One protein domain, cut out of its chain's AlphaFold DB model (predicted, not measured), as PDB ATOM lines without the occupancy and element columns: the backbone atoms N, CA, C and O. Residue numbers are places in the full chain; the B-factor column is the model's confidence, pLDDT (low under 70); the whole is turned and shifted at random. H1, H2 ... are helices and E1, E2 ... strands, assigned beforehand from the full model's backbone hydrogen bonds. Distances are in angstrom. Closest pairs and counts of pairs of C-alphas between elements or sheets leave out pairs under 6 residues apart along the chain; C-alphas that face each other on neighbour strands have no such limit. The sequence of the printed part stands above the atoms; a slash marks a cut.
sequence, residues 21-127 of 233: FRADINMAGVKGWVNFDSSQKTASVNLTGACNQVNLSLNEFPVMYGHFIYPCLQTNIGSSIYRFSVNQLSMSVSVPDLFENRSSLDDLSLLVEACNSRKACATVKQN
ATOM      1  N   PHE A  21      73.689 107.050 103.298       97.94
ATOM      2  CA  PHE A  21      74.060 105.660 103.079       97.94
ATOM      3  C   PHE A  21      74.306 104.992 104.417       97.94
ATOM      4  O   PHE A  21      74.878 105.596 105.318       97.94
ATOM      5  N   ARG A  22      73.931 103.727 104.547       98.25
ATOM      6  CA  ARG A  22      74.049 103.002 105.805       98.25
ATOM      7  C   ARG A  22      74.543 101.584 105.585       98.25
ATOM      8  O   ARG A  22      74.131 100.914 104.642       98.25
ATOM      9  N   ALA A  23      75.416 101.142 106.483       98.38
ATOM     10  CA  ALA A  23      75.806  99.749 106.638       98.38
ATOM     11  C   ALA A  23      75.313  99.266 108.006       98.38
ATOM     12  O   ALA A  23      75.766  99.766 109.037       98.38
ATOM     13  N   ASP A  24      74.388  98.310 108.016       97.69
ATOM     14  CA  ASP A  24      73.918  97.657 109.239       97.69
ATOM     15  C   ASP A  24      74.745  96.397 109.496       97.69
ATOM     16  O   ASP A  24      74.829  95.502 108.654       97.69
ATOM     17  N   ILE A  25      75.373  96.336 110.666       96.38
ATOM     18  CA  ILE A  25      76.357  95.316 111.018       96.38
ATOM     19  C   ILE A  25      75.779  94.411 112.103       96.38
ATOM     20  O   ILE A  25      75.292  94.875 113.134       96.38
ATOM     21  N   ASN A  26      75.869  93.104 111.872       94.88
ATOM     22  CA  ASN A  26      75.568  92.061 112.848       94.88
ATOM     23  C   ASN A  26      76.404  90.814 112.519       94.88
ATOM     24  O   ASN A  26      75.907  89.845 111.948       94.88
ATOM     25  N   MET A  27      77.710  90.875 112.789       93.19
ATOM     26  CA  MET A  27      78.667  89.829 112.413       93.19
ATOM     27  C   MET A  27      79.831  89.771 113.405       93.19
ATOM     28  O   MET A  27      80.265  90.798 113.916       93.19
ATOM     29  N   ALA A  28      80.355  88.569 113.672       90.12
ATOM     30  CA  ALA A  28      81.550  88.353 114.505       90.12
ATOM     31  C   ALA A  28      81.479  88.989 115.916       90.12
ATOM     32  O   ALA A  28      82.499  89.350 116.513       90.12
ATOM     33  N   GLY A  29      80.264  89.126 116.459       91.69
ATOM     34  CA  GLY A  29      79.998  89.768 117.749       91.69
ATOM     35  C   GLY A  29      79.953  91.299 117.709       91.69
ATOM     36  O   GLY A  29      79.721  91.904 118.749       91.69
ATOM     37  N   VAL A  30      80.139  91.922 116.541       93.50
ATOM     38  CA  VAL A  30      79.947  93.361 116.319       93.50
ATOM     39  C   VAL A  30      78.510  93.610 115.869       93.50
ATOM     40  O   VAL A  30      78.023  92.938 114.955       93.50
ATOM     41  N   LYS A  31      77.830  94.571 116.503       95.62
ATOM     42  CA  LYS A  31      76.449  94.958 116.181       95.62
ATOM     43  C   LYS A  31      76.293  96.469 116.098       95.62
ATOM     44  O   LYS A  31      76.910  97.174 116.891       95.62
ATOM     45  N   GLY A  32      75.424  96.947 115.215       96.44
ATOM     46  CA  GLY A  32      75.063  98.360 115.116       96.44
ATOM     47  C   GLY A  32      75.065  98.847 113.673       96.44
ATOM     48  O   GLY A  32      74.689  98.098 112.773       96.44
ATOM     49  N   TRP A  33      75.468 100.091 113.446       97.62
ATOM     50  CA  TRP A  33      75.458 100.699 112.123       97.62
ATOM     51  C   TRP A  33      76.554 101.746 111.939       97.62
ATOM     52  O   TRP A  33      77.075 102.327 112.893       97.62
ATOM     53  N   VAL A  34      76.856 102.012 110.674       97.94
ATOM     54  CA  VAL A  34      77.609 103.190 110.241       97.94
ATOM     55  C   VAL A  34      76.794 103.906 109.176       97.94
ATOM     56  O   VAL A  34      76.366 103.283 108.203       97.94
ATOM     57  N   ASN A  35      76.546 105.194 109.389       98.12
ATOM     58  CA  ASN A  35      75.755 106.048 108.514       98.12
ATOM     59  C   ASN A  35      76.651 107.128 107.915       98.12
ATOM     60  O   ASN A  35      77.334 107.833 108.648       98.12
ATOM     61  N   PHE A  36      76.614 107.283 106.602       98.25
ATOM     62  CA  PHE A  36      77.337 108.303 105.868       98.25
ATOM     63  C   PHE A  36      76.352 109.351 105.365       98.25
ATOM     64  O   PHE A  36      75.344 109.005 104.747       98.25
ATOM     65  N   ASP A  37      76.660 110.618 105.607       96.38
ATOM     66  CA  ASP A  37      75.884 111.756 105.125       96.38
ATOM     67  C   ASP A  37      76.703 112.504 104.071       96.38
ATOM     68  O   ASP A  37      77.754 113.071 104.380       96.38
ATOM     69  N   SER A  38      76.244 112.490 102.816       95.44
ATOM     70  CA  SER A  38      76.979 113.116 101.711       95.44
ATOM     71  C   SER A  38      76.994 114.642 101.782       95.44
ATOM     72  O   SER A  38      77.858 115.272 101.179       95.44
ATOM     73  N   SER A  39      76.033 115.246 102.484       93.25
ATOM     74  CA  SER A  39      75.874 116.699 102.556       93.25
ATOM     75  C   SER A  39      76.736 117.290 103.653       93.25
ATOM     76  O   SER A  39      77.430 118.279 103.436       93.25
ATOM     77  N   GLN A  40      76.736 116.650 104.821       94.88
ATOM     78  CA  GLN A  40      77.652 116.998 105.905       94.88
ATOM     79  C   GLN A  40      79.063 116.452 105.665       94.88
ATOM     80  O   GLN A  40      79.999 116.867 106.341       94.88
ATOM     81  N   LYS A  41      79.211 115.527 104.708       95.56
ATOM     82  CA  LYS A  41      80.432 114.764 104.446       95.56
ATOM     83  C   LYS A  41      80.965 114.092 105.715       95.56
ATOM     84  O   LYS A  41      82.155 114.150 106.014       95.56
ATOM     85  N   THR A  42      80.072 113.466 106.478       96.62
ATOM     86  CA  THR A  42      80.394 112.807 107.750       96.62
ATOM     87  C   THR A  42      80.054 111.324 107.728       96.62
ATOM     88  O   THR A  42      79.181 110.872 106.986       96.62
ATOM     89  N   ALA A  43      80.746 110.559 108.569       97.69
ATOM     90  CA  ALA A  43      80.399 109.192 108.920       97.69
ATOM     91  C   ALA A  43      80.085 109.129 110.420       97.69
ATOM     92  O   ALA A  43      80.931 109.422 111.261       97.69
ATOM     93  N   SER A  44      78.854 108.758 110.756       97.06
ATOM     94  CA  SER A  44      78.392 108.513 112.120       97.06
ATOM     95  C   SER A  44      78.430 107.021 112.415       97.06
ATOM     96  O   SER A  44      77.884 106.218 111.658       97.06
ATOM     97  N   VAL A  45      79.067 106.650 113.517       96.19
ATOM     98  CA  VAL A  45      79.257 105.263 113.939       96.19
ATOM     99  C   VAL A  45      78.455 105.029 115.213       96.19
ATOM    100  O   VAL A  45      78.518 105.838 116.135       96.19
ATOM    101  N   ASN A  46      77.707 103.928 115.252       96.06
ATOM    102  CA  ASN A  46      77.081 103.395 116.456       96.06
ATOM    103  C   ASN A  46      77.292 101.884 116.465       96.06
ATOM    104  O   ASN A  46      76.535 101.142 115.839       96.06
ATOM    105  N   LEU A  47      78.358 101.433 117.123       94.50
ATOM    106  CA  LEU A  47      78.731 100.024 117.181       94.50
ATOM    107  C   LEU A  47      78.866  99.541 118.624       94.50
ATOM    108  O   LEU A  47      79.254 100.261 119.535       94.50
ATOM    109  N   THR A  48      78.589  98.262 118.819       93.38
ATOM    110  CA  THR A  48      78.803  97.536 120.071       93.38
ATOM    111  C   THR A  48      79.577  96.255 119.777       93.38
ATOM    112  O   THR A  48      79.557  95.752 118.652       93.38
ATOM    113  N   GLY A  49      80.303  95.735 120.772       89.38
ATOM    114  CA  GLY A  49      81.118  94.520 120.617       89.38
ATOM    115  C   GLY A  49      82.438  94.709 119.851       89.38
ATOM    116  O   GLY A  49      83.112  93.720 119.537       89.38
ATOM    117  N   ALA A  50      82.820  95.963 119.585       88.81
ATOM    118  CA  ALA A  50      84.092  96.366 118.987       88.81
ATOM    119  C   ALA A  50      84.999  97.111 119.998       88.81
ATOM    120  O   ALA A  50      84.649  97.241 121.168       88.81
ATOM    121  N   CYS A  51      86.183  97.546 119.556       87.75
ATOM    122  CA  CYS A  51      87.160  98.281 120.374       87.75
ATOM    123  C   CYS A  51      86.779  99.752 120.518       87.75
ATOM    124  O   CYS A  51      86.068 100.269 119.671       87.75
ATOM    125  N   ASN A  52      87.305 100.458 121.526       86.06
ATOM    126  CA  ASN A  52      87.135 101.915 121.603       86.06
ATOM    127  C   ASN A  52      87.616 102.590 120.314       86.06
ATOM    128  O   ASN A  52      86.888 103.384 119.730       86.06
ATOM    129  N   GLN A  53      88.791 102.182 119.826       89.94
ATOM    130  CA  GLN A  53      89.282 102.561 118.511       89.94
ATOM    131  C   GLN A  53      89.030 101.449 117.490       89.94
ATOM    132  O   GLN A  53      89.425 100.304 117.715       89.94
ATOM    133  N   VAL A  54      88.402 101.778 116.363       91.88
ATOM    134  CA  VAL A  54      88.176 100.841 115.252       91.88
ATOM    135  C   VAL A  54      88.628 101.439 113.932       91.88
ATOM    136  O   VAL A  54      88.443 102.632 113.679       91.88
ATOM    137  N   ASN A  55      89.193 100.583 113.084       94.69
ATOM    138  CA  ASN A  55      89.527 100.922 111.708       94.69
ATOM    139  C   ASN A  55      88.403 100.442 110.797       94.69
ATOM    140  O   ASN A  55      87.940  99.300 110.903       94.69
ATOM    141  N   LEU A  56      87.976 101.321 109.901       96.81
ATOM    142  CA  LEU A  56      86.944 101.049 108.920       96.81
ATOM    143  C   LEU A  56      87.501 101.235 107.514       96.81
ATOM    144  O   LEU A  56      88.298 102.143 107.259       96.81
ATOM    145  N   SER A  57      87.051 100.400 106.582       98.12
ATOM    146  CA  SER A  57      87.328 100.592 105.163       98.12
ATOM    147  C   SER A  57      86.105 100.368 104.295       98.12
ATOM    148  O   SER A  57      85.307  99.476 104.561       98.12
ATOM    149  N   LEU A  58      85.975 101.168 103.239       98.44
ATOM    150  CA  LEU A  58      85.057 100.881 102.143       98.44
ATOM    151  C   LEU A  58      85.787 100.050 101.089       98.44
ATOM    152  O   LEU A  58      86.915 100.378 100.716       98.44
ATOM    153  N   ASN A  59      85.133  99.006 100.598       98.44
ATOM    154  CA  ASN A  59      85.659  98.060  99.624       98.44
ATOM    155  C   ASN A  59      84.720  97.960  98.410       98.44
ATOM    156  O   ASN A  59      83.521  98.232  98.505       98.44
ATOM    157  N   GLU A  60      85.289  97.613  97.255       96.88
ATOM    158  CA  GLU A  60      84.677  97.771  95.923       96.88
ATOM    159  C   GLU A  60      83.350  97.025  95.709       96.88
ATOM    160  O   GLU A  60      82.480  97.518  94.982       96.88
ATOM    161  N   PHE A  61      83.193  95.846  96.311       97.44
ATOM    162  CA  PHE A  61      82.078  94.936  96.044       97.44
ATOM    163  C   PHE A  61      81.186  94.747  97.274       97.44
ATOM    164  O   PHE A  61      81.677  94.801  98.410       97.44
ATOM    165  N   PRO A  62      79.879  94.492  97.075       96.94
ATOM    166  CA  PRO A  62      78.956  94.284  98.178       96.94
ATOM    167  C   PRO A  62      79.237  92.949  98.873       96.94
ATOM    168  O   PRO A  62      79.769  92.003  98.288       96.94
ATOM    169  N   VAL A  63      78.814  92.844 100.129       96.44
ATOM    170  CA  VAL A  63      78.903  91.597 100.889       96.44
ATOM    171  C   VAL A  63      77.847  90.612 100.381       96.44
ATOM    172  O   VAL A  63      76.646  90.848 100.513       96.44
ATOM    173  N   MET A  64      78.289  89.479  99.830       89.38
ATOM    174  CA  MET A  64      77.408  88.373  99.437       89.38
ATOM    175  C   MET A  64      77.210  87.400 100.605       89.38
ATOM    176  O   MET A  64      77.901  86.385 100.720       89.38
ATOM    177  N   TYR A  65      76.280  87.732 101.503       85.31
ATOM    178  CA  TYR A  65      75.948  86.886 102.652       85.31
ATOM    179  C   TYR A  65      75.501  85.485 102.223       85.31
ATOM    180  O   TYR A  65      74.748  85.332 101.266       85.31
ATOM    181  N   GLY A  66      75.971  84.460 102.937       84.31
ATOM    182  CA  GLY A  66      75.632  83.060 102.664       84.31
ATOM    183  C   GLY A  66      76.326  82.450 101.442       84.31
ATOM    184  O   GLY A  66      76.346  81.232 101.324       84.31
ATOM    185  N   HIS A  67      76.945  83.259 100.574       84.44
ATOM    186  CA  HIS A  67      77.700  82.758  99.422       84.44
ATOM    187  C   HIS A  67      79.113  82.300  99.822       84.44
ATOM    188  O   HIS A  67      79.632  81.322  99.293       84.44
ATOM    189  N   PHE A  68      79.730  82.972 100.799       86.75
ATOM    190  CA  PHE A  68      81.072  82.644 101.279       86.75
ATOM    191  C   PHE A  68      81.084  82.393 102.783       86.75
ATOM    192  O   PHE A  68      80.458  83.132 103.542       86.75
ATOM    193  N   ILE A  69      81.882  81.410 103.214       86.81
ATOM    194  CA  ILE A  69      82.140  81.136 104.639       86.81
ATOM    195  C   ILE A  69      82.798  82.354 105.309       86.81
ATOM    196  O   ILE A  69      82.442  82.720 106.425       86.81
ATOM    197  N   TYR A  70      83.720  83.019 104.604       92.00
ATOM    198  CA  TYR A  70      84.410  84.224 105.069       92.00
ATOM    199  C   TYR A  70      84.084  85.422 104.162       92.00
ATOM    200  O   TYR A  70      84.876  85.783 103.287       92.00
ATOM    201  N   PRO A  71      82.912  86.058 104.331       94.69
ATOM    202  CA  PRO A  71      82.425  87.063 103.388       94.69
ATOM    203  C   PRO A  71      83.271  88.344 103.374       94.69
ATOM    204  O   PRO A  71      83.306  89.022 102.358       94.69
ATOM    205  N   CYS A  72      84.002  88.646 104.450       95.81
ATOM    206  CA  CYS A  72      84.803  89.868 104.581       95.81
ATOM    207  C   CYS A  72      86.236  89.763 104.033       95.81
ATOM    208  O   CYS A  72      87.036  90.681 104.230       95.81
ATOM    209  N   LEU A  73      86.606  88.643 103.403       94.81
ATOM    210  CA  LEU A  73      87.919  88.508 102.770       94.81
ATOM    211  C   LEU A  73      88.035  89.435 101.563       94.81
ATOM    212  O   LEU A  73      87.098  89.560 100.780       94.81
ATOM    213  N   GLN A  74      89.220  90.017 101.362       94.88
ATOM    214  CA  GLN A  74      89.493  90.922 100.239       94.88
ATOM    215  C   GLN A  74      89.200  90.279  98.873       94.88
ATOM    216  O   GLN A  74      88.763  90.964  97.958       94.88
ATOM    217  N   THR A  75      89.358  88.961  98.738       92.56
ATOM    218  CA  THR A  75      88.988  88.217  97.521       92.56
ATOM    219  C   THR A  75      87.489  88.278  97.197       92.56
ATOM    220  O   THR A  75      87.105  88.098  96.046       92.56
ATOM    221  N   ASN A  76      86.643  88.539  98.199       94.31
ATOM    222  CA  ASN A  76      85.185  88.540  98.084       94.31
ATOM    223  C   ASN A  76      84.613  89.960  97.986       94.31
ATOM    224  O   ASN A  76      83.699  90.185  97.196       94.31
ATOM    225  N   ILE A  77      85.168  90.905  98.758       96.62
ATOM    226  CA  ILE A  77      84.712  92.308  98.805       96.62
ATOM    227  C   ILE A  77      85.567  93.284  97.989       96.62
ATOM    228  O   ILE A  77      85.202  94.446  97.832       96.62
ATOM    229  N   GLY A  78      86.693  92.829  97.442       96.19
ATOM    230  CA  GLY A  78      87.621  93.659  96.681       96.19
ATOM    231  C   GLY A  78      88.543  94.507  97.552       96.19
ATOM    232  O   GLY A  78      88.519  94.464  98.787       96.19
ATOM    233  N   SER A  79      89.393  95.278  96.880       96.62
ATOM    234  CA  SER A  79      90.367  96.160  97.520       96.62
ATOM    235  C   SER A  79      89.691  97.289  98.296       96.62
ATOM    236  O   SER A  79      88.569  97.696  98.005       96.62
ATOM    237  N   SER A  80      90.390  97.792  99.312       97.44
ATOM    238  CA  SER A  80      89.955  98.968 100.064       97.44
ATOM    239  C   SER A  80      90.127 100.215  99.201       97.44
ATOM    240  O   SER A  80      91.244 100.507  98.778       97.44
ATOM    241  N   ILE A  81      89.055 100.980  99.022       96.38
ATOM    242  CA  ILE A  81      89.048 102.240  98.264       96.38
ATOM    243  C   ILE A  81      89.046 103.479  99.162       96.38
ATOM    244  O   ILE A  81      89.384 104.565  98.710       96.38
ATOM    245  N   TYR A  82      88.669 103.325 100.432       97.75
ATOM    246  CA  TYR A  82      88.690 104.403 101.415       97.75
ATOM    247  C   TYR A  82      88.884 103.827 102.815       97.75
ATOM    248  O   TYR A  82      88.382 102.738 103.097       97.75
ATOM    249  N   ARG A  83      89.603 104.541 103.685       97.56
ATOM    250  CA  ARG A  83      89.884 104.126 105.064       97.56
ATOM    251  C   ARG A  83      89.717 105.296 106.018       97.56
ATOM    252  O   ARG A  83      90.118 106.407 105.695       97.56
ATOM    253  N   PHE A  84      89.172 105.021 107.193       95.81
ATOM    254  CA  PHE A  84      89.065 105.980 108.286       95.81
ATOM    255  C   PHE A  84      89.009 105.239 109.625       95.81
ATOM    256  O   PHE A  84      88.739 104.037 109.671       95.81
ATOM    257  N   SER A  85      89.255 105.953 110.718       94.00
ATOM    258  CA  SER A  85      89.236 105.384 112.066       94.00
ATOM    259  C   SER A  85      88.388 106.244 112.991       94.00
ATOM    260  O   SER A  85      88.342 107.465 112.839       94.00
ATOM    261  N   VAL A  86      87.744 105.614 113.971       92.81
ATOM    262  CA  VAL A  86      87.027 106.316 115.048       92.81
ATOM    263  C   VAL A  86      87.530 105.843 116.401       92.81
ATOM    264  O   VAL A  86      87.784 104.657 116.573       92.81
ATOM    265  N   ASN A  87      87.674 106.775 117.348       87.25
ATOM    266  CA  ASN A  87      88.188 106.521 118.704       87.25
ATOM    267  C   ASN A  87      87.086 106.249 119.737       87.25
ATOM    268  O   ASN A  87      87.381 105.909 120.883       87.25
ATOM    269  N   GLN A  88      85.826 106.446 119.353       83.50
ATOM    270  CA  GLN A  88      84.657 106.121 120.156       83.50
ATOM    271  C   GLN A  88      83.597 105.509 119.246       83.50
ATOM    272  O   GLN A  88      83.362 105.988 118.137       83.50
ATOM    273  N   LEU A  89      82.935 104.463 119.735       78.44
ATOM    274  CA  LEU A  89      81.965 103.693 118.956       78.44
ATOM    275  C   LEU A  89      80.613 104.391 118.749       78.44
ATOM    276  O   LEU A  89      79.784 103.855 118.022       78.44
ATOM    277  N   SER A  90      80.422 105.561 119.366       78.69
ATOM    278  CA  SER A  90      79.242 106.426 119.256       78.69
ATOM    279  C   SER A  90      79.683 107.856 118.938       78.69
ATOM    280  O   SER A  90      79.634 108.736 119.794       78.69
ATOM    281  N   MET A  91      80.200 108.073 117.728       90.31
ATOM    282  CA  MET A  91      80.808 109.344 117.318       90.31
ATOM    283  C   MET A  91      80.600 109.607 115.824       90.31
ATOM    284  O   MET A  91      80.392 108.684 115.037       90.31
ATOM    285  N   SER A  92      80.677 110.883 115.446       93.38
ATOM    286  CA  SER A  92      80.726 111.333 114.056       93.38
ATOM    287  C   SER A  92      82.129 111.824 113.690       93.38
ATOM    288  O   SER A  92      82.784 112.497 114.486       93.38
ATOM    289  N   VAL A  93      82.584 111.480 112.489       95.69
ATOM    290  CA  VAL A  93      83.900 111.814 111.924       95.69
ATOM    291  C   VAL A  93      83.718 112.437 110.541       95.69
ATOM    292  O   VAL A  93      82.849 112.028 109.774       95.69
ATOM    293  N   SER A  94      84.546 113.431 110.222       96.06
ATOM    294  CA  SER A  94      84.578 114.072 108.904       96.06
ATOM    295  C   SER A  94      85.256 113.169 107.866       96.06
ATOM    296  O   SER A  94      86.331 112.632 108.130       96.06
ATOM    297  N   VAL A  95      84.636 113.008 106.695       96.56
ATOM    298  CA  VAL A  95      85.112 112.187 105.562       96.56
ATOM    299  C   VAL A  95      84.955 112.928 104.217       96.56
ATOM    300  O   VAL A  95      84.313 112.421 103.294       96.56
ATOM    301  N   PRO A  96      85.502 114.150 104.068       95.44
ATOM    302  CA  PRO A  96      85.243 114.994 102.904       95.44
ATOM    303  C   PRO A  96      85.738 114.379 101.593       95.44
ATOM    304  O   PRO A  96      84.980 114.321 100.623       95.44
ATOM    305  N   ASP A  97      86.950 113.828 101.614       95.19
ATOM    306  CA  ASP A  97      87.628 113.249 100.451       95.19
ATOM    307  C   ASP A  97      86.858 112.065  99.837       95.19
ATOM    308  O   ASP A  97      86.981 111.774  98.642       95.19
ATOM    309  N   LEU A  98      86.034 111.374 100.640       95.62
ATOM    310  CA  LEU A  98      85.180 110.285 100.164       95.62
ATOM    311  C   LEU A  98      84.139 110.806  99.168       95.62
ATOM    312  O   LEU A  98      83.957 110.229  98.095       95.62
ATOM    313  N   PHE A  99      83.473 111.906  99.518       94.00
ATOM    314  CA  PHE A  99      82.371 112.473  98.742       94.00
ATOM    315  C   PHE A  99      82.819 113.459  97.660       94.00
ATOM    316  O   PHE A  99      82.019 113.840  96.811       94.00
ATOM    317  N   GLU A 100      84.095 113.843  97.647       90.50
ATOM    318  CA  GLU A 100      84.703 114.567  96.522       90.50
ATOM    319  C   GLU A 100      84.920 113.663  95.310       90.50
ATOM    320  O   GLU A 100      84.745 114.090  94.172       90.50
ATOM    321  N   ASN A 101      85.234 112.391  95.559       86.00
ATOM    322  CA  ASN A 101      85.526 111.423  94.507       86.00
ATOM    323  C   ASN A 101      84.331 110.529  94.150       86.00
ATOM    324  O   ASN A 101      84.337 109.876  93.105       86.00
ATOM    325  N   ARG A 102      83.313 110.447  95.018       89.75
ATOM    326  CA  ARG A 102      82.169 109.547  94.837       89.75
ATOM    327  C   ARG A 102      80.851 110.199  95.219       89.75
ATOM    328  O   ARG A 102      80.639 110.607  96.354       89.75
ATOM    329  N   SER A 103      79.910 110.174  94.281       89.38
ATOM    330  CA  SER A 103      78.526 110.608  94.497       89.38
ATOM    331  C   SER A 103      77.623 109.517  95.087       89.38
ATOM    332  O   SER A 103      76.519 109.814  95.546       89.38
ATOM    333  N   SER A 104      78.060 108.251  95.066       92.69
ATOM    334  CA  SER A 104      77.330 107.119  95.640       92.69
ATOM    335  C   SER A 104      78.248 106.118  96.339       92.69
ATOM    336  O   SER A 104      79.371 105.858  95.889       92.69
ATOM    337  N   LEU A 105      77.729 105.544  97.428       96.25
ATOM    338  CA  LEU A 105      78.337 104.449  98.184       96.25
ATOM    339  C   LEU A 105      77.537 103.140  98.077       96.25
ATOM    340  O   LEU A 105      77.893 102.162  98.733       96.25
ATOM    341  N   ASP A 106      76.460 103.119  97.286       95.88
ATOM    342  CA  ASP A 106      75.628 101.927  97.112       95.88
ATOM    343  C   ASP A 106      76.450 100.736  96.614       95.88
ATOM    344  O   ASP A 106      77.337 100.866  95.768       95.88
ATOM    345  N   ASP A 107      76.150  99.559  97.157       96.19
ATOM    346  CA  ASP A 107      76.793  98.289  96.824       96.19
ATOM    347  C   ASP A 107      78.307  98.249  97.065       96.19
ATOM    348  O   ASP A 107      78.987  97.346  96.586       96.19
ATOM    349  N   LEU A 108      78.871  99.212  97.794       97.81
ATOM    350  CA  LEU A 108      80.165  99.016  98.440       97.81
ATOM    351  C   LEU A 108      79.972  98.143  99.676       97.81
ATOM    352  O   LEU A 108      78.865  98.010 100.204       97.81
ATOM    353  N   SER A 109      81.051  97.572 100.185       98.50
ATOM    354  CA  SER A 109      81.049  96.986 101.523       98.50
ATOM    355  C   SER A 109      81.833  97.857 102.484       98.50
ATOM    356  O   SER A 109      82.848  98.447 102.133       98.50
ATOM    357  N   LEU A 110      81.347  97.938 103.714       98.50
ATOM    358  CA  LEU A 110      82.069  98.478 104.845       98.50
ATOM    359  C   LEU A 110      82.686  97.312 105.606       98.50
ATOM    360  O   LEU A 110      81.959  96.435 106.067       98.50
ATOM    361  N   LEU A 111      84.004  97.313 105.750       98.06
ATOM    362  CA  LEU A 111      84.754  96.414 106.612       98.06
ATOM    363  C   LEU A 111      85.070  97.130 107.927       98.06
ATOM    364  O   LEU A 111      85.603  98.236 107.924       98.06
ATOM    365  N   VAL A 112      84.771  96.473 109.041       96.56
ATOM    366  CA  VAL A 112      85.125  96.883 110.399       96.56
ATOM    367  C   VAL A 112      86.170  95.917 110.932       96.56
ATOM    368  O   VAL A 112      85.905  94.723 111.106       96.56
ATOM    369  N   GLU A 113      87.355  96.445 111.216       94.25
ATOM    370  CA  GLU A 113      88.412  95.726 111.915       94.25
ATOM    371  C   GLU A 113      88.245  95.964 113.419       94.25
ATOM    372  O   GLU A 113      88.597  97.012 113.963       94.25
ATOM    373  N   ALA A 114      87.627  94.990 114.082       86.06
ATOM    374  CA  ALA A 114      87.385  94.998 115.515       86.06
ATOM    375  C   ALA A 114      88.567  94.385 116.291       86.06
ATOM    376  O   ALA A 114      89.529  93.870 115.718       86.06
ATOM    377  N   CYS A 115      88.475  94.407 117.624       84.00
ATOM    378  CA  CYS A 115      89.492  93.828 118.503       84.00
ATOM    379  C   CYS A 115      89.800  92.368 118.163       84.00
ATOM    380  O   CYS A 115      88.896  91.603 117.801       84.00
ATOM    381  N   ASN A 116      91.043  91.961 118.429       83.31
ATOM    382  CA  ASN A 116      91.521  90.585 118.276       83.31
ATOM    383  C   ASN A 116      91.422  90.093 116.826       83.31
ATOM    384  O   ASN A 116      91.028  88.955 116.577       83.31
ATOM    385  N   SER A 117      91.707  90.982 115.870       83.19
ATOM    386  CA  SER A 117      91.693  90.690 114.430       83.19
ATOM    387  C   SER A 117      90.342  90.195 113.897       83.19
ATOM    388  O   SER A 117      90.272  89.626 112.805       83.19
ATOM    389  N   ARG A 118      89.250  90.420 114.641       89.12
ATOM    390  CA  ARG A 118      87.897  90.079 114.196       89.12
ATOM    391  C   ARG A 118      87.457  91.061 113.123       89.12
ATOM    392  O   ARG A 118      87.602  92.270 113.274       89.12
ATOM    393  N   LYS A 119      86.877  90.530 112.054       93.81
ATOM    394  CA  LYS A 119      86.360  91.314 110.936       93.81
ATOM    395  C   LYS A 119      84.854  91.149 110.855       93.81
ATOM    396  O   LYS A 119      84.353  90.027 110.843       93.81
ATOM    397  N   ALA A 120      84.154  92.269 110.798       95.56
ATOM    398  CA  ALA A 120      82.742  92.329 110.462       95.56
ATOM    399  C   ALA A 120      82.603  93.162 109.192       95.56
ATOM    400  O   ALA A 120      83.340  94.125 109.012       95.56
ATOM    401  N   CYS A 121      81.686  92.808 108.305       97.56
ATOM    402  CA  CYS A 121      81.439  93.606 107.117       97.56
ATOM    403  C   CYS A 121      79.958  93.649 106.783       97.56
ATOM    404  O   CYS A 121      79.217  92.718 107.101       97.56
ATOM    405  N   ALA A 122      79.545  94.735 106.136       98.12
ATOM    406  CA  ALA A 122      78.186  94.907 105.656       98.12
ATOM    407  C   ALA A 122      78.139  95.704 104.356       98.12
ATOM    408  O   ALA A 122      78.966  96.580 104.132       98.12
ATOM    409  N   THR A 123      77.161  95.411 103.500       97.81
ATOM    410  CA  THR A 123      76.904  96.217 102.301       97.81
ATOM    411  C   THR A 123      76.359  97.585 102.698       97.81
ATOM    412  O   THR A 123      75.423  97.676 103.494       97.81
ATOM    413  N   VAL A 124      76.936  98.635 102.123       98.31
ATOM    414  CA  VAL A 124      76.477 100.016 102.242       98.31
ATOM    415  C   VAL A 124      75.372 100.254 101.219       98.31
ATOM    416  O   VAL A 124      75.509  99.897 100.049       98.31
ATOM    417  N   LYS A 125      74.262 100.842 101.659       96.31
ATOM    418  CA  LYS A 125      73.128 101.167 100.788       96.31
ATOM    419  C   LYS A 125      72.364 102.388 101.274       96.31
ATOM    420  O   LYS A 125      72.355 102.688 102.468       96.31
ATOM    421  N   GLN A 126      71.672 103.058 100.368       95.75
ATOM    422  CA  GLN A 126      70.624 104.007 100.726       95.75
ATOM    423  C   GLN A 126      69.400 103.281 101.306       95.75
ATOM    424  O   GLN A 126      69.152 102.104 101.026       95.75
ATOM    425  N   ASN A 127      68.582 103.996 102.081       93.31
ATOM    426  CA  ASN A 127      67.270 103.501 102.506       93.31
ATOM    427  C   ASN A 127      66.236 103.658 101.376       93.31
ATOM    428  O   ASN A 127      65.289 104.436 101.478       93.31
TER     429      ASN A 127
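This is residues 21 to 127 of the 233 residues of the protein "Si:dkey-16m19.1" of Lepisosteus oculatus (UniProt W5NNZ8). Two four-stranded sheets stand face to face as a sandwich, one sheet made of E1, E2, E3 and E6 and the other of E5, E4, E7 and E8, with their strands crossed at 56 degrees. The edge strands E1 and E8 come close along one side of the sandwich, the short helix H2 follows the end of E6 and lies beside the edge strand E5 of the other sheet, and H1 lies with the loop of residues 60 to 73 at another end. The printed part has 107 residues with eight named strands and two named helices, in the order E1, E2, E3, E4, H1, E5, E6, H2, E7, E8, and its class is mostly strand. Across the sheets the orders are E1, E2, E3, E6 and E5, E4, E7, E8, both antiparallel throughout. The whole is compact, with a radius of gyration of the C-alphas of 12.6 A and spans of 36 by 27 by 23 A.

E1 is residues 21 to 27, 18.9 A long from first to last C-alpha, and begins at C-alpha 21 at (74.060, 105.660, 103.079). E2, residues 30 to 37, is the longest strand by residues and measures 21.9 A. E3 is residues 42 to 48, 19.7 A, and E4 is residues 54 to 59, 16.1 A. After residues 60 to 73, with no named element, comes H1, residues 74 to 77. E5 is residues 80 to 86, 16.9 A, starting at C-alpha 80 at (89.955, 98.968, 100.064). E6 is residues 90 to 94, H2 residues 96 to 101, and E7 residues 109 to 113. E8, residues 119 to 123, ends at C-alpha 123 at (76.904, 96.217, 102.301).

E1, E2 and E3 form a meander, each strand the antiparallel neighbour of the one before. E1 and E2 are a hairpin, with N 23 and O 34 at 2.9 A, within hydrogen-bond range. E2 and E3 are a hairpin too, with N 33 and O 46 at 2.8 A. E6 is antiparallel to E3 at 157 degrees between their directions, with N 43 and O 93 at 2.8 A. In the other sheet, E5 and E4 have N 56 and O 84 at 2.8 A, and E4 and E7 have N 111 and O 57 at 2.8 A. E7 and E8 are a hairpin, with N 112 and O 120 at 2.7 A. The parts of the two sheets that face each other are 9.2 A centre to centre, and their best planes are 12 degrees apart. Between the edge strands E1 and E8 the closest C-alphas are those of Met 27 and Ala 120, 5.2 A apart. Residues 21 to 22 of E1 also pair, antiparallel, with residues 125 to 126. H1 only grazes the sheet of E5, E4, E7 and E8, with residues 74 to 77; its closest C-alpha pair with E4 is Ile 77 and Asn 59, 5.9 A. H2 only grazes both sheets, and its closest C-alpha pair with E5 is Leu 98 and Tyr 82, 7.0 A. In H2, 1 of 2 O i to N i+4 pairs is within hydrogen-bond range, while H1 is too short for such a pair.

The two C-alphas farthest apart are those of Ser 39 and Ile 69, 36.2 A. The sheet of E5, E4, E7 and E8 is strongly twisted, and the other only just so, with C-alphas up to 4.1 A off its best plane. The printed part has no cut. The link from E4 to H1, 14 residues, is long; that from H2 to E7 is short, and the others are tight. The mean pLDDT of the printed part is 93.7, and no printed residue is under 70.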